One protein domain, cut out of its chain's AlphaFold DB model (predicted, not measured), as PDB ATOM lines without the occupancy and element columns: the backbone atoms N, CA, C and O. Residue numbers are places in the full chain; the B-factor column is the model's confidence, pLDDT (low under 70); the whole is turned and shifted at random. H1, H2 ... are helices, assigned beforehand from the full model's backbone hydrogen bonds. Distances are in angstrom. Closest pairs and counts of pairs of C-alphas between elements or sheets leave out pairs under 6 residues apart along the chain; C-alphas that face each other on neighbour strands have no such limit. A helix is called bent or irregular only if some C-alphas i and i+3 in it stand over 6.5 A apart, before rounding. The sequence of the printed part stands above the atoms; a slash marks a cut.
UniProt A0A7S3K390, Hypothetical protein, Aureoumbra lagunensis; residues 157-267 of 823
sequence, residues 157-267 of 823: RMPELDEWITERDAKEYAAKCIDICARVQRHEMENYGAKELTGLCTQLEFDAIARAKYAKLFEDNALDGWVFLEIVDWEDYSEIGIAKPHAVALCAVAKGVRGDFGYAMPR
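AT A GLANCE: This is residues 157 to 267 of the 823 residues of the protein "Hypothetical protein" of Aureoumbra lagunensis (UniProt A0A7S3K390). Helix H8 runs through the middle of the domain, with the hairpin of H1 and H2 packed on it towards one end of the longest axis and the hairpin of H4 and H5 making the other end. Short helices H6 and H7 also pack on H8, H6 crossing it near its last residues. The 111 printed residues have eight named helices, H1 to H8 in order, and no named strand: the class is all helix. The whole is compact, with a radius of gyration of the C-alphas of 12.6 A and spans of 37 by 29 by 22 A.

HOW THE PARTS SIT: H1, residues 159 to 166, and H2, residues 171 to 183, form a helical hairpin; their closest C-alphas, of Asp 162 and Ala 174, are 5.5 A apart. H3, residues 186 to 189, only just touches H6, residues 225 to 230, with 3 pairs of C-alphas within 8 A, the closest Met 189 and Gly 225 at 5.4 A. H4, residues 194 to 203, and H5, residues 208 to 220, form another helical hairpin, at a shallow tilt of 26 degrees; the C-alphas of Ala 194 and Phe 218 come closest, 5.1 A. H7 is residues 234 to 239. The hub is H8, residues 244 to 258, which touches H1, H2, H6 and H7. H2 and H8 run the same way at a shallow tilt of 26 degrees, closest at the C-alphas of Cys 181 and Val 257, 5.3 A. H8 touches H6 with residues 254 to 258 alone, about perpendicular at 89 degrees, closest at the C-alphas of Leu 229 and Ala 254, 4.9 A. H7 and H8 stand at a steep tilt of 50 degrees, closest at the C-alphas of Trp 234 and Val 248, 5.2 A. H5 and H8 are apart. Each O i to N i+4 pair is within hydrogen-bond range in H1, H4, H6, H7 and H8, against 7 of 9 in H2 and 8 of 9 in H5; H3 is too short for such a pair.

IN THESE COORDINATES: H1 begins at C-alpha 159, (-36.177, -52.642, 35.125). H2 is 19.7 A long from first to last C-alpha and irregular, with C-alphas 172 and 175 7.2 A apart. H5 is 18.5 A long and H8 20.9 A, ending at C-alpha 258, (-39.563, -44.077, 22.716).

THE WHOLE: The printed part has no cut, and the seven links between named helices are tight. The C-alphas farthest apart, of Asp 220 and Arg 267, are 39.0 A apart. The mean pLDDT of the printed part is 89.6; residue 267 is under 70.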
ATOM      1  N   ARG A 157     -43.291 -54.921  34.201       84.12
ATOM      2  CA  ARG A 157     -42.009 -54.372  34.684       84.12
ATOM      3  C   ARG A 157     -41.144 -53.844  33.531       84.12
ATOM      4  O   ARG A 157     -41.054 -54.489  32.487       84.12
ATOM      5  N   MET A 158     -40.433 -52.739  33.765       87.31
ATOM      6  CA  MET A 158     -39.331 -52.237  32.925       87.31
ATOM      7  C   MET A 158     -38.147 -51.893  33.843       87.31
ATOM      8  O   MET A 158     -38.117 -50.792  34.384       87.31
ATOM      9  N   PRO A 159     -37.196 -52.820  34.084       81.00
ATOM     10  CA  PRO A 159     -36.177 -52.642  35.125       81.00
ATOM     11  C   PRO A 159     -35.281 -51.409  34.948       81.00
ATOM     12  O   PRO A 159     -34.873 -50.816  35.935       81.00
ATOM     13  N   GLU A 160     -34.991 -51.018  33.706       80.75
ATOM     14  CA  GLU A 160     -34.143 -49.857  33.398       80.75
ATOM     15  C   GLU A 160     -34.868 -48.528  33.679       80.75
ATOM     16  O   GLU A 160     -34.252 -47.591  34.176       80.75
ATOM     17  N   LEU A 161     -36.186 -48.473  33.451       89.75
ATOM     18  CA  LEU A 161     -37.037 -47.327  33.787       89.75
ATOM     19  C   LEU A 161     -37.274 -47.238  35.306       89.75
ATOM     20  O   LEU A 161     -37.170 -46.158  35.878       89.75
ATOM     21  N   ASP A 162     -37.548 -48.369  35.965       88.88
ATOM     22  CA  ASP A 162     -37.754 -48.467  37.424       88.88
ATOM     23  C   ASP A 162     -36.523 -47.973  38.207       88.88
ATOM     24  O   ASP A 162     -36.629 -47.182  39.148       88.88
ATOM     25  N   GLU A 163     -35.334 -48.372  37.753       86.94
ATOM     26  CA  GLU A 163     -34.044 -47.925  38.277       86.94
ATOM     27  C   GLU A 163     -33.773 -46.447  37.961       86.94
ATOM     28  O   GLU A 163     -33.420 -45.698  38.867       86.94
ATOM     29  N   TRP A 164     -34.010 -45.991  36.722       92.81
ATOM     30  CA  TRP A 164     -33.795 -44.592  36.322       92.81
ATOM     31  C   TRP A 164     -34.677 -43.601  37.099       92.81
ATOM     32  O   TRP A 164     -34.200 -42.530  37.482       92.81
ATOM     33  N   ILE A 165     -35.936 -43.964  37.367       92.44
ATOM     34  CA  ILE A 165     -36.858 -43.193  38.218       92.44
ATOM     35  C   ILE A 165     -36.412 -43.246  39.690       92.44
ATOM     36  O   ILE A 165     -36.440 -42.225  40.382       92.44
ATOM     37  N   THR A 166     -35.974 -44.413  40.176       87.62
ATOM     38  CA  THR A 166     -35.504 -44.585  41.563       87.62
ATOM     39  C   THR A 166     -34.224 -43.788  41.845       87.62
ATOM     40  O   THR A 166     -34.127 -43.171  42.900       87.62
ATOM     41  N   GLU A 167     -33.284 -43.713  40.895       90.31
ATOM     42  CA  GLU A 167     -32.085 -42.851  40.949       90.31
ATOM     43  C   GLU A 167     -32.410 -41.338  41.038       90.31
ATOM     44  O   GLU A 167     -31.499 -40.535  41.233       90.31
ATOM     45  N   ARG A 168     -33.673 -40.928  40.842       92.94
ATOM     46  CA  ARG A 168     -34.111 -39.520  40.712       92.94
ATOM     47  C   ARG A 168     -35.182 -39.107  41.726       92.94
ATOM     48  O   ARG A 168     -35.849 -38.090  41.537       92.94
ATOM     49  N   ASP A 169     -35.315 -39.872  42.809       92.44
ATOM     50  CA  ASP A 169     -36.228 -39.629  43.940       92.44
ATOM     51  C   ASP A 169     -37.733 -39.674  43.590       92.44
ATOM     52  O   ASP A 169     -38.557 -39.190  44.357       92.44
ATOM     53  N   ALA A 170     -38.116 -40.265  42.451       92.88
ATOM     54  CA  ALA A 170     -39.494 -40.247  41.933       92.88
ATOM     55  C   ALA A 170     -40.175 -41.635  41.940       92.88
ATOM     56  O   ALA A 170     -41.108 -41.895  41.177       92.88
ATOM     57  N   LYS A 171     -39.679 -42.562  42.775       92.00
ATOM     58  CA  LYS A 171     -40.002 -44.005  42.736       92.00
ATOM     59  C   LYS A 171     -41.499 -44.333  42.801       92.00
ATOM     60  O   LYS A 171     -41.920 -45.323  42.209       92.00
ATOM     61  N   GLU A 172     -42.299 -43.526  43.491       93.06
ATOM     62  CA  GLU A 172     -43.749 -43.727  43.623       93.06
ATOM     63  C   GLU A 172     -44.480 -43.802  42.269       93.06
ATOM     64  O   GLU A 172     -45.372 -44.632  42.091       93.06
ATOM     65  N   TYR A 173     -44.026 -43.044  41.265       95.25
ATOM     66  CA  TYR A 173     -44.620 -43.042  39.926       95.25
ATOM     67  C   TYR A 173     -44.187 -44.230  39.056       95.25
ATOM     68  O   TYR A 173     -44.804 -44.478  38.020       95.25
ATOM     69  N   ALA A 174     -43.158 -44.993  39.452       91.31
ATOM     70  CA  ALA A 174     -42.529 -45.994  38.587       91.31
ATOM     71  C   ALA A 174     -43.521 -47.049  38.073       91.31
ATOM     72  O   ALA A 174     -43.568 -47.313  36.873       91.31
ATOM     73  N   ALA A 175     -44.383 -47.590  38.940       89.81
ATOM     74  CA  ALA A 175     -45.393 -48.574  38.542       89.81
ATOM     75  C   ALA A 175     -46.378 -48.025  37.487       89.81
ATOM     76  O   ALA A 175     -46.723 -48.736  36.542       89.81
ATOM     77  N   LYS A 176     -46.781 -46.751  37.608       94.25
ATOM     78  CA  LYS A 176     -47.691 -46.077  36.668       94.25
ATOM     79  C   LYS A 176     -46.984 -45.769  35.347       94.25
ATOM     80  O   LYS A 176     -47.523 -46.077  34.288       94.25
ATOM     81  N   CYS A 177     -45.747 -45.263  35.393       95.06
ATOM     82  CA  CYS A 177     -44.914 -45.053  34.206       95.06
ATOM     83  C   CYS A 177     -44.723 -46.356  33.407       95.06
ATOM     84  O   CYS A 177     -44.890 -46.347  32.188       95.06
ATOM     85  N   ILE A 178     -44.436 -47.479  34.080       93.06
ATOM     86  CA  ILE A 178     -44.307 -48.811  33.462       93.06
ATOM     87  C   ILE A 178     -45.608 -49.230  32.764       93.06
ATOM     88  O   ILE A 178     -45.565 -49.680  31.621       93.06
ATOM     89  N   ASP A 179     -46.753 -49.105  33.437       91.69
ATOM     90  CA  ASP A 179     -48.053 -49.513  32.892       91.69
ATOM     91  C   ASP A 179     -48.475 -48.658  31.683       91.69
ATOM     92  O   ASP A 179     -48.941 -49.180  30.670       91.69
ATOM     93  N   ILE A 180     -48.214 -47.350  31.728       93.69
ATOM     94  CA  ILE A 180     -48.441 -46.440  30.598       93.69
ATOM     95  C   ILE A 180     -47.543 -46.819  29.412       93.69
ATOM     96  O   ILE A 180     -48.039 -46.935  28.294       93.69
ATOM     97  N   CYS A 181     -46.253 -47.093  29.644       93.06
ATOM     98  CA  CYS A 181     -45.323 -47.539  28.596       93.06
ATOM     99  C   CYS A 181     -45.623 -48.960  28.077       93.06
ATOM    100  O   CYS A 181     -45.179 -49.324  26.989       93.06
ATOM    101  N   ALA A 182     -46.379 -49.769  28.826       88.81
ATOM    102  CA  ALA A 182     -46.884 -51.061  28.365       88.81
ATOM    103  C   ALA A 182     -48.104 -50.927  27.438       88.81
ATOM    104  O   ALA A 182     -48.312 -51.785  26.577       88.81
ATOM    105  N   ARG A 183     -48.913 -49.874  27.620       89.38
ATOM    106  CA  ARG A 183     -50.178 -49.662  26.900       89.38
ATOM    107  C   ARG A 183     -50.061 -48.720  25.702       89.38
ATOM    108  O   ARG A 183     -50.614 -49.038  24.654       89.38
ATOM    109  N   VAL A 184     -49.371 -47.586  25.838       89.56
ATOM    110  CA  VAL A 184     -49.366 -46.503  24.836       89.56
ATOM    111  C   VAL A 184     -48.217 -46.660  23.839       89.56
ATOM    112  O   VAL A 184     -47.053 -46.772  24.218       89.56
ATOM    113  N   GLN A 185     -48.534 -46.629  22.546       86.62
ATOM    114  CA  GLN A 185     -47.559 -46.660  21.458       86.62
ATOM    115  C   GLN A 185     -47.080 -45.251  21.084       86.62
ATOM    116  O   GLN A 185     -47.847 -44.288  21.124       86.62
ATOM    117  N   ARG A 186     -45.830 -45.132  20.604       89.00
ATOM    118  CA  ARG A 186     -45.240 -43.849  20.162       89.00
ATOM    119  C   ARG A 186     -46.159 -43.057  19.224       89.00
ATOM    120  O   ARG A 186     -46.403 -41.887  19.472       89.00
ATOM    121  N   HIS A 187     -46.713 -43.707  18.201       85.00
ATOM    122  CA  HIS A 187     -47.577 -43.052  17.210       85.00
ATOM    123  C   HIS A 187     -48.936 -42.583  17.764       85.00
ATOM    124  O   HIS A 187     -49.585 -41.741  17.151       85.00
ATOM    125  N   GLU A 188     -49.385 -43.112  18.905       86.88
ATOM    126  CA  GLU A 188     -50.575 -42.615  19.604       86.88
ATOM    127  C   GLU A 188     -50.207 -41.359  20.397       86.88
ATOM    128  O   GLU A 188     -50.873 -40.334  20.270       86.88
ATOM    129  N   MET A 189     -49.095 -41.413  21.141       91.81
ATOM    130  CA  MET A 189     -48.591 -40.289  21.930       91.81
ATOM    131  C   MET A 189     -48.156 -39.100  21.064       91.81
ATOM    132  O   MET A 189     -48.434 -37.970  21.440       91.81
ATOM    133  N   GLU A 190     -47.593 -39.319  19.870       89.69
ATOM    134  CA  GLU A 190     -47.279 -38.260  18.887       89.69
ATOM    135  C   GLU A 190     -48.511 -37.441  18.441       89.69
ATOM    136  O   GLU A 190     -48.346 -36.363  17.878       89.69
ATOM    137  N   ASN A 191     -49.737 -37.922  18.694       90.38
ATOM    138  CA  ASN A 191     -50.994 -37.230  18.376       90.38
ATOM    139  C   ASN A 191     -51.698 -36.621  19.611       90.38
ATOM    140  O   ASN A 191     -52.836 -36.163  19.496       90.38
ATOM    141  N   TYR A 192     -51.073 -36.623  20.794       94.50
ATOM    142  CA  TYR A 192     -51.658 -36.031  22.006       94.50
ATOM    143  C   TYR A 192     -51.617 -34.493  21.952       94.50
ATOM    144  O   TYR A 192     -50.618 -33.910  21.538       94.50
ATOM    145  N   GLY A 193     -52.668 -33.820  22.422       90.00
ATOM    146  CA  GLY A 193     -52.632 -32.395  22.755       90.00
ATOM    147  C   GLY A 193     -52.417 -32.160  24.254       90.00
ATOM    148  O   GLY A 193     -52.321 -33.097  25.051       90.00
ATOM    149  N   ALA A 194     -52.417 -30.890  24.668       87.44
ATOM    150  CA  ALA A 194     -52.320 -30.490  26.078       87.44
ATOM    151  C   ALA A 194     -53.399 -31.146  26.972       87.44
ATOM    152  O   ALA A 194     -53.152 -31.464  28.140       87.44
ATOM    153  N   LYS A 195     -54.587 -31.420  26.417       90.44
ATOM    154  CA  LYS A 195     -55.684 -32.115  27.103       90.44
ATOM    155  C   LYS A 195     -55.368 -33.592  27.350       90.44
ATOM    156  O   LYS A 195     -55.587 -34.094  28.451       90.44
ATOM    157  N   GLU A 196     -54.818 -34.283  26.360       93.75
ATOM    158  CA  GLU A 196     -54.420 -35.689  26.455       93.75
ATOM    159  C   GLU A 196     -53.204 -35.851  27.383       93.75
ATOM    160  O   GLU A 196     -53.179 -36.771  28.200       93.75
ATOM    161  N   LEU A 197     -52.261 -34.898  27.372       92.19
ATOM    162  CA  LEU A 197     -51.169 -34.814  28.354       92.19
ATOM    163  C   LEU A 197     -51.677 -34.512  29.780       92.19
ATOM    164  O   LEU A 197     -51.168 -35.064  30.753       92.19
ATOM    165  N   THR A 198     -52.748 -33.731  29.938       92.06
ATOM    166  CA  THR A 198     -53.440 -33.577  31.236       92.06
ATOM    167  C   THR A 198     -54.108 -34.890  31.684       92.06
ATOM    168  O   THR A 198     -54.127 -35.229  32.874       92.06
ATOM    169  N   GLY A 199     -54.604 -35.682  30.729       93.19
ATOM    170  CA  GLY A 199     -55.046 -37.061  30.948       93.19
ATOM    171  C   GLY A 199     -53.906 -37.993  31.378       93.19
ATOM    172  O   GLY A 199     -54.089 -38.801  32.289       93.19
ATOM    173  N   LEU A 200     -52.710 -37.842  30.803       93.88
ATOM    174  CA  LEU A 200     -51.502 -38.564  31.215       93.88
ATOM    175  C   LEU A 200     -51.122 -38.246  32.671       93.88
ATOM    176  O   LEU A 200     -50.936 -39.172  33.458       93.88
ATOM    177  N   CYS A 201     -51.124 -36.971  33.072       95.38
ATOM    178  CA  CYS A 201     -50.931 -36.569  34.472       95.38
ATOM    179  C   CYS A 201     -51.972 -37.183  35.429       95.38
ATOM    180  O   CYS A 201     -51.691 -37.377  36.608       95.38
ATOM    181  N   THR A 202     -53.176 -37.505  34.938       94.00
ATOM    182  CA  THR A 202     -54.208 -38.207  35.725       94.00
ATOM    183  C   THR A 202     -53.929 -39.711  35.832       94.00
ATOM    184  O   THR A 202     -54.133 -40.277  36.899       94.00
ATOM    185  N   GLN A 203     -53.397 -40.353  34.784       92.94
ATOM    186  CA  GLN A 203     -52.933 -41.754  34.845       92.94
ATOM    187  C   GLN A 203     -51.669 -41.935  35.706       92.94
ATOM    188  O   GLN A 203     -51.447 -43.016  36.245       92.94
ATOM    189  N   LEU A 204     -50.859 -40.882  35.850       94.94
ATOM    190  CA  LEU A 204     -49.722 -40.811  36.775       94.94
ATOM    191  C   LEU A 204     -50.122 -40.396  38.206       94.94
ATOM    192  O   LEU A 204     -49.247 -40.202  39.041       94.94
ATOM    193  N   GLU A 205     -51.422 -40.261  38.491       95.06
ATOM    194  CA  GLU A 205     -51.977 -39.978  39.827       95.06
ATOM    195  C   GLU A 205     -51.451 -38.684  40.484       95.06
ATOM    196  O   GLU A 205     -51.466 -38.538  41.704       95.06
ATOM    197  N   PHE A 206     -51.056 -37.696  39.671       95.62
ATOM    198  CA  PHE A 206     -50.682 -36.367  40.163       95.62
ATOM    199  C   PHE A 206     -51.877 -35.693  40.861       95.62
ATOM    200  O   PHE A 206     -53.039 -35.860  40.462       95.62
ATOM    201  N   ASP A 207     -51.611 -34.879  41.882       94.00
ATOM    202  CA  ASP A 207     -52.662 -34.219  42.655       94.00
ATOM    203  C   ASP A 207     -53.504 -33.243  41.802       94.00
ATOM    204  O   ASP A 207     -53.118 -32.811  40.711       94.00
ATOM    205  N   ALA A 208     -54.706 -32.905  42.276       91.31
ATOM    206  CA  ALA A 208     -55.644 -32.080  41.512       91.31
ATOM    207  C   ALA A 208     -55.144 -30.641  41.259       91.31
ATOM    208  O   ALA A 208     -55.487 -30.052  40.232       91.31
ATOM    209  N   ILE A 209     -54.320 -30.086  42.155       92.38
ATOM    210  CA  ILE A 209     -53.785 -28.722  42.057       92.38
ATOM    211  C   ILE A 209     -52.631 -28.703  41.047       92.38
ATOM    212  O   ILE A 209     -52.615 -27.858  40.148       92.38
ATOM    213  N   ALA A 210     -51.715 -29.674  41.121       91.44
ATOM    214  CA  ALA A 210     -50.677 -29.875  40.116       91.44
ATOM    215  C   ALA A 210     -51.277 -30.123  38.729       91.44
ATOM    216  O   ALA A 210     -50.860 -29.475  37.774       91.44
ATOM    217  N   ARG A 211     -52.302 -30.976  38.597       93.44
ATOM    218  CA  ARG A 211     -52.966 -31.217  37.303       93.44
ATOM    219  C   ARG A 211     -53.615 -29.965  36.721       93.44
ATOM    220  O   ARG A 211     -53.421 -29.699  35.538       93.44
ATOM    221  N   ALA A 212     -54.315 -29.169  37.532       91.12
ATOM    222  CA  ALA A 212     -54.879 -27.893  37.085       91.12
ATOM    223  C   ALA A 212     -53.788 -26.895  36.647       91.12
ATOM    224  O   ALA A 212     -53.930 -26.236  35.618       91.12
ATOM    225  N   LYS A 213     -52.664 -26.828  37.380       93.94
ATOM    226  CA  LYS A 213     -51.494 -26.024  36.992       93.94
ATOM    227  C   LYS A 213     -50.888 -26.514  35.671       93.94
ATOM    228  O   LYS A 213     -50.600 -25.704  34.796       93.94
ATOM    229  N   TYR A 214     -50.678 -27.822  35.524       95.00
ATOM    230  CA  TYR A 214     -49.945 -28.399  34.395       95.00
ATOM    231  C   TYR A 214     -50.756 -28.379  33.102       95.00
ATOM    232  O   TYR A 214     -50.171 -28.121  32.059       95.00
ATOM    233  N   ALA A 215     -52.083 -28.532  33.171       91.88
ATOM    234  CA  ALA A 215     -52.964 -28.310  32.025       91.88
ATOM    235  C   ALA A 215     -52.712 -26.936  31.391       91.88
ATOM    236  O   ALA A 215     -52.418 -26.840  30.199       91.88
ATOM    237  N   LYS A 216     -52.701 -25.884  32.222       88.75
ATOM    238  CA  LYS A 216     -52.391 -24.534  31.759       88.75
ATOM    239  C   LYS A 216     -50.949 -24.407  31.254       88.75
ATOM    240  O   LYS A 216     -50.737 -23.784  30.226       88.75
ATOM    241  N   LEU A 217     -49.956 -25.005  31.921       90.56
ATOM    242  CA  LEU A 217     -48.566 -24.963  31.438       90.56
ATOM    243  C   LEU A 217     -48.390 -25.642  30.072       90.56
ATOM    244  O   LEU A 217     -47.605 -25.152  29.261       90.56
ATOM    245  N   PHE A 218     -49.105 -26.735  29.803       91.62
ATOM    246  CA  PHE A 218     -49.081 -27.405  28.502       91.62
ATOM    247  C   PHE A 218     -49.719 -26.534  27.410       91.62
ATOM    248  O   PHE A 218     -49.182 -26.459  26.307       91.62
ATOM    249  N   GLU A 219     -50.809 -25.825  27.716       87.75
ATOM    250  CA  GLU A 219     -51.436 -24.860  26.801       87.75
ATOM    251  C   GLU A 219     -50.557 -23.611  26.576       87.75
ATOM    252  O   GLU A 219     -50.228 -23.299  25.431       87.75
ATOM    253  N   ASP A 220     -50.104 -22.947  27.650       84.75
ATOM    254  CA  ASP A 220     -49.288 -21.718  27.624       84.75
ATOM    255  C   ASP A 220     -47.947 -21.921  26.871       84.75
ATOM    256  O   ASP A 220     -47.453 -20.990  26.233       84.75
ATOM    257  N   ASN A 221     -47.361 -23.128  26.914       83.50
ATOM    258  CA  ASN A 221     -46.105 -23.464  26.219       83.50
ATOM    259  C   ASN A 221     -46.300 -24.197  24.875       83.50
ATOM    260  O   ASN A 221     -45.309 -24.539  24.231       83.50
ATOM    261  N   ALA A 222     -47.546 -24.438  24.447       86.19
ATOM    262  CA  ALA A 222     -47.886 -25.254  23.276       86.19
ATOM    263  C   ALA A 222     -47.214 -26.647  23.276       86.19
ATOM    264  O   ALA A 222     -46.705 -27.110  22.253       86.19
ATOM    265  N   LEU A 223     -47.205 -27.316  24.434       85.06
ATOM    266  CA  LEU A 223     -46.686 -28.672  24.574       85.06
ATOM    267  C   LEU A 223     -47.701 -29.674  24.007       85.06
ATOM    268  O   LEU A 223     -48.697 -30.007  24.650       85.06
ATOM    269  N   ASP A 224     -47.437 -30.143  22.790       88.75
ATOM    270  CA  ASP A 224     -48.110 -31.294  22.189       88.75
ATOM    271  C   ASP A 224     -47.309 -32.589  22.404       88.75
ATOM    272  O   ASP A 224     -46.199 -32.593  22.941       88.75
ATOM    273  N   GLY A 225     -47.891 -33.712  21.996       83.88
ATOM    274  CA  GLY A 225     -47.316 -35.044  22.120       83.88
ATOM    275  C   GLY A 225     -46.043 -35.281  21.303       83.88
ATOM    276  O   GLY A 225     -45.251 -36.153  21.655       83.88
ATOM    277  N   TRP A 226     -45.804 -34.498  20.245       85.44
ATOM    278  CA  TRP A 226     -44.565 -34.562  19.471       85.44
ATOM    279  C   TRP A 226     -43.431 -33.856  20.220       85.44
ATOM    280  O   TRP A 226     -42.380 -34.454  20.444       85.44
ATOM    281  N   VAL A 227     -43.669 -32.633  20.709       86.25
ATOM    282  CA  VAL A 227     -42.703 -31.909  21.557       86.25
ATOM    283  C   VAL A 227     -42.446 -32.676  22.860       86.25
ATOM    284  O   VAL A 227     -41.296 -32.814  23.270       86.25
ATOM    285  N   PHE A 228     -43.488 -33.247  23.472       91.12
ATOM    286  CA  PHE A 228     -43.392 -34.064  24.685       91.12
ATOM    287  C   PHE A 228     -42.443 -35.261  24.540       91.12
ATOM    288  O   PHE A 228     -41.745 -35.594  25.493       91.12
ATOM    289  N   LEU A 229     -42.406 -35.907  23.369       89.88
ATOM    290  CA  LEU A 229     -41.526 -37.050  23.109       89.88
ATOM    291  C   LEU A 229     -40.084 -36.641  22.786       89.88
ATOM    292  O   LEU A 229     -39.168 -37.419  23.043       89.88
ATOM    293  N   GLU A 230     -39.854 -35.456  22.224       87.69
ATOM    294  CA  GLU A 230     -38.501 -34.993  21.887       87.69
ATOM    295  C   GLU A 230     -37.753 -34.387  23.095       87.69
ATOM    296  O   GLU A 230     -36.524 -34.323  23.059       87.69
ATOM    297  N   ILE A 231     -38.446 -34.036  24.190       83.69
ATOM    298  CA  ILE A 231     -37.810 -33.669  25.470       83.69
ATOM    299  C   ILE A 231     -36.989 -34.853  26.004       83.69
ATOM    300  O   ILE A 231     -37.495 -35.964  26.190       83.69
ATOM    301  N   VAL A 232     -35.696 -34.616  26.241       79.88
ATOM    302  CA  VAL A 232     -34.738 -35.649  26.662       79.88
ATOM    303  C   VAL A 232     -34.313 -35.541  28.113       79.88
ATOM    304  O   VAL A 232     -33.880 -36.557  28.643       79.88
ATOM    305  N   ASP A 233     -34.472 -34.407  28.781       87.69
ATOM    306  CA  ASP A 233     -34.059 -34.245  30.173       87.69
ATOM    307  C   ASP A 233     -35.240 -33.769  31.030       87.69
ATOM    308  O   ASP A 233     -36.199 -33.176  30.535       87.69
ATOM    309  N   TRP A 234     -35.271 -34.160  32.308       92.06
ATOM    310  CA  TRP A 234     -36.452 -33.899  33.149       92.06
ATOM    311  C   TRP A 234     -36.464 -32.443  33.634       92.06
ATOM    312  O   TRP A 234     -37.523 -31.876  33.905       92.06
ATOM    313  N   GLU A 235     -35.279 -31.845  33.679       92.12
ATOM    314  CA  GLU A 235     -34.990 -30.449  33.941       92.12
ATOM    315  C   GLU A 235     -35.814 -29.515  33.030       92.12
ATOM    316  O   GLU A 235     -36.395 -28.559  33.542       92.12
ATOM    317  N   ASP A 236     -35.987 -29.846  31.741       86.25
ATOM    318  CA  ASP A 236     -36.779 -29.067  30.766       86.25
ATOM    319  C   ASP A 236     -38.244 -28.871  31.219       86.25
ATOM    320  O   ASP A 236     -38.813 -27.779  31.122       86.25
ATOM    321  N   TYR A 237     -38.871 -29.919  31.769       89.38
ATOM    322  CA  TYR A 237     -40.222 -29.825  32.335       89.38
ATOM    323  C   TYR A 237     -40.236 -28.970  33.614       89.38
ATOM    324  O   TYR A 237     -41.219 -28.276  33.898       89.38
ATOM    325  N   SER A 238     -39.162 -29.000  34.405       90.44
ATOM    326  CA  SER A 238     -39.044 -28.166  35.601       90.44
ATOM    327  C   SER A 238     -38.758 -26.694  35.291       90.44
ATOM    328  O   SER A 238     -39.253 -25.850  36.040       90.44
ATOM    329  N   GLU A 239     -38.098 -26.352  34.178       85.62
ATOM    330  CA  GLU A 239     -37.967 -24.955  33.723       85.62
ATOM    331  C   GLU A 239     -39.333 -24.313  33.432       85.62
ATOM    332  O   GLU A 239     -39.582 -23.182  33.853       85.62
ATOM    333  N   ILE A 240     -40.267 -25.048  32.810       84.69
ATOM    334  CA  ILE A 240     -41.652 -24.569  32.624       84.69
ATOM    335  C   ILE A 240     -42.500 -24.633  33.911       84.69
ATOM    336  O   ILE A 240     -43.666 -24.243  33.903       84.69
ATOM    337  N   GLY A 241     -41.936 -25.072  35.042       87.25
ATOM    338  CA  GLY A 241     -42.561 -25.000  36.366       87.25
ATOM    339  C   GLY A 241     -43.266 -26.273  36.851       87.25
ATOM    340  O   GLY A 241     -44.111 -26.189  37.756       87.25
ATOM    341  N   ILE A 242     -42.949 -27.442  36.286       93.00
ATOM    342  CA  ILE A 242     -43.405 -28.754  36.779       93.00
ATOM    343  C   ILE A 242     -42.501 -29.207  37.942       93.00
ATOM    344  O   ILE A 242     -41.290 -28.989  37.935       93.00
ATOM    345  N   ALA A 243     -43.080 -29.807  38.986       94.12
ATOM    346  CA  ALA A 243     -42.322 -30.232  40.166       94.12
ATOM    347  C   ALA A 243     -41.415 -31.429  39.835       94.12
ATOM    348  O   ALA A 243     -41.853 -32.317  39.105       94.12
ATOM    349  N   LYS A 244     -40.196 -31.491  40.399       94.62
ATOM    350  CA  LYS A 244     -39.186 -32.528  40.084       94.62
ATOM    351  C   LYS A 244     -39.759 -33.958  39.979       94.62
ATOM    352  O   LYS A 244     -39.521 -34.577  38.948       94.62
ATOM    353  N   PRO A 245     -40.526 -34.498  40.951       94.88
ATOM    354  CA  PRO A 245     -41.009 -35.880  40.860       94.88
ATOM    355  C   PRO A 245     -41.954 -36.099  39.666       94.88
ATOM    356  O   PRO A 245     -41.792 -37.051  38.904       94.88
ATOM    357  N   HIS A 246     -42.870 -35.154  39.433       96.56
ATOM    358  CA  HIS A 246     -43.774 -35.148  38.283       96.56
ATOM    359  C   HIS A 246     -43.024 -34.976  36.946       96.56
ATOM    360  O   HIS A 246     -43.344 -35.647  35.967       96.56
ATOM    361  N   ALA A 247     -42.000 -34.121  36.903       95.62
ATOM    362  CA  ALA A 247     -41.146 -33.901  35.735       95.62
ATOM    363  C   ALA A 247     -40.333 -35.157  35.365       95.62
ATOM    364  O   ALA A 247     -40.293 -35.555  34.200       95.62
ATOM    365  N   VAL A 248     -39.754 -35.836  36.363       96.50
ATOM    366  CA  VAL A 248     -39.065 -37.126  36.197       96.50
ATOM    367  C   VAL A 248     -40.039 -38.197  35.695       96.50
ATOM    368  O   VAL A 248     -39.703 -38.922  34.761       96.50
ATOM    369  N   ALA A 249     -41.256 -38.274  36.243       97.06
ATOM    370  CA  ALA A 249     -42.278 -39.228  35.804       97.06
ATOM    371  C   ALA A 249     -42.732 -39.000  34.346       97.06
ATOM    372  O   ALA A 249     -42.844 -39.960  33.579       97.06
ATOM    373  N   LEU A 250     -42.941 -37.743  33.932       96.00
ATOM    374  CA  LEU A 250     -43.279 -37.390  32.546       96.00
ATOM    375  C   LEU A 250     -42.127 -37.713  31.579       96.00
ATOM    376  O   LEU A 250     -42.351 -38.394  30.577       96.00
ATOM    377  N   CYS A 251     -40.892 -37.328  31.920       96.44
ATOM    378  CA  CYS A 251     -39.691 -37.668  31.147       96.44
ATOM    379  C   CYS A 251     -39.501 -39.192  31.016       96.44
ATOM    380  O   CYS A 251     -39.163 -39.694  29.941       96.44
ATOM    381  N   ALA A 252     -39.769 -39.952  32.084       95.94
ATOM    382  CA  ALA A 252     -39.689 -41.408  32.058       95.94
ATOM    383  C   ALA A 252     -40.729 -42.043  31.124       95.94
ATOM    384  O   ALA A 252     -40.402 -43.012  30.438       95.94
ATOM    385  N   VAL A 253     -41.950 -41.495  31.053       96.44
ATOM    386  CA  VAL A 253     -42.957 -41.932  30.074       96.44
ATOM    387  C   VAL A 253     -42.517 -41.599  28.647       96.44
ATOM    388  O   VAL A 253     -42.553 -42.485  27.799       96.44
ATOM    389  N   ALA A 254     -42.041 -40.378  28.379       94.12
ATOM    390  CA  ALA A 254     -41.562 -39.989  27.048       94.12
ATOM    391  C   ALA A 254     -40.440 -40.924  26.547       94.12
ATOM    392  O   ALA A 254     -40.527 -41.499  25.458       94.12
ATOM    393  N   LYS A 255     -39.423 -41.160  27.386       92.50
ATOM    394  CA  LYS A 255     -38.313 -42.093  27.125       92.50
ATOM    395  C   LYS A 255     -38.763 -43.553  27.014       92.50
ATOM    396  O   LYS A 255     -38.310 -44.272  26.125       92.50
ATOM    397  N   GLY A 256     -39.670 -44.005  27.879       91.06
ATOM    398  CA  GLY A 256     -40.195 -45.370  27.854       91.06
ATOM    399  C   GLY A 256     -40.999 -45.672  26.587       91.06
ATOM    400  O   GLY A 256     -40.758 -46.689  25.943       91.06
ATOM    401  N   VAL A 257     -41.868 -44.749  26.161       91.06
ATOM    402  CA  VAL A 257     -42.656 -44.847  24.917       91.06
ATOM    403  C   VAL A 257     -41.774 -44.734  23.659       91.06
ATOM    404  O   VAL A 257     -42.089 -45.326  22.624       91.06
ATOM    405  N   ARG A 258     -40.626 -44.048  23.742       85.81
ATOM    406  CA  ARG A 258     -39.563 -44.077  22.716       85.81
ATOM    407  C   ARG A 258     -38.801 -45.405  22.641       85.81
ATOM    408  O   ARG A 258     -38.237 -45.709  21.589       85.81
ATOM    409  N   GLY A 259     -38.818 -46.200  23.711       83.31
ATOM    410  CA  GLY A 259     -38.073 -47.456  23.840       83.31
ATOM    411  C   GLY A 259     -36.673 -47.306  24.448       83.31
ATOM    412  O   GLY A 259     -35.900 -48.265  24.415       83.31
ATOM    413  N   ASP A 260     -36.345 -46.145  25.027       82.88
ATOM    414  CA  ASP A 260     -35.018 -45.828  25.587       82.88
ATOM    415  C   ASP A 260     -34.663 -46.702  26.814       82.88
ATOM    416  O   ASP A 260     -33.495 -46.813  27.177       82.88
ATOM    417  N   PHE A 261     -35.663 -47.358  27.420       83.94
ATOM    418  CA  PHE A 261     -35.543 -48.313  28.537       83.94
ATOM    419  C   PHE A 261     -36.001 -49.742  28.162       83.94
ATOM    420  O   PHE A 261     -36.452 -50.519  29.012       83.94
ATOM    421  N   GLY A 262     -35.993 -50.070  26.866       78.25
ATOM    422  CA  GLY A 262     -36.521 -51.330  26.347       78.25
ATOM    423  C   GLY A 262     -38.054 -51.411  26.367       78.25
ATOM    424  O   GLY A 262     -38.744 -50.412  26.190       78.25
ATOM    425  N   TYR A 263     -38.588 -52.624  26.541       76.94
ATOM    426  CA  TYR A 263     -40.025 -52.919  26.457       76.94
ATOM    427  C   TYR A 263     -40.592 -53.405  27.793       76.94
ATOM    428  O   TYR A 263     -39.909 -54.092  28.558       76.94
ATOM    429  N   ALA A 264     -41.873 -53.121  28.035       79.38
ATOM    430  CA  ALA A 264     -42.610 -53.649  29.176       79.38
ATOM    431  C   ALA A 264     -42.750 -55.178  29.112       79.38
ATOM    432  O   ALA A 264     -43.312 -55.741  28.172       79.38
ATOM    433  N   MET A 265     -42.253 -55.856  30.146       75.25
ATOM    434  CA  MET A 265     -42.312 -57.313  30.291       75.25
ATOM    435  C   MET A 265     -43.335 -57.687  31.371       75.25
ATOM    436  O   MET A 265     -43.341 -57.031  32.413       75.25
ATOM    437  N   PRO A 266     -44.162 -58.737  31.205       75.75
ATOM    438  CA  PRO A 266     -45.086 -59.168  32.253       75.75
ATOM    439  C   PRO A 266     -44.380 -59.481  33.583       75.75
ATOM    440  O   PRO A 266     -43.288 -60.063  33.586       75.75
ATOM    441  N   ARG A 267     -44.991 -59.127  34.722       60.03
ATOM    442  CA  ARG A 267     -44.467 -59.498  36.046       60.03
ATOM    443  C   ARG A 267     -44.646 -61.005  36.292       60.03
ATOM    444  O   ARG A 267     -45.763 -61.508  36.168       60.03
TER     445      ARG A 267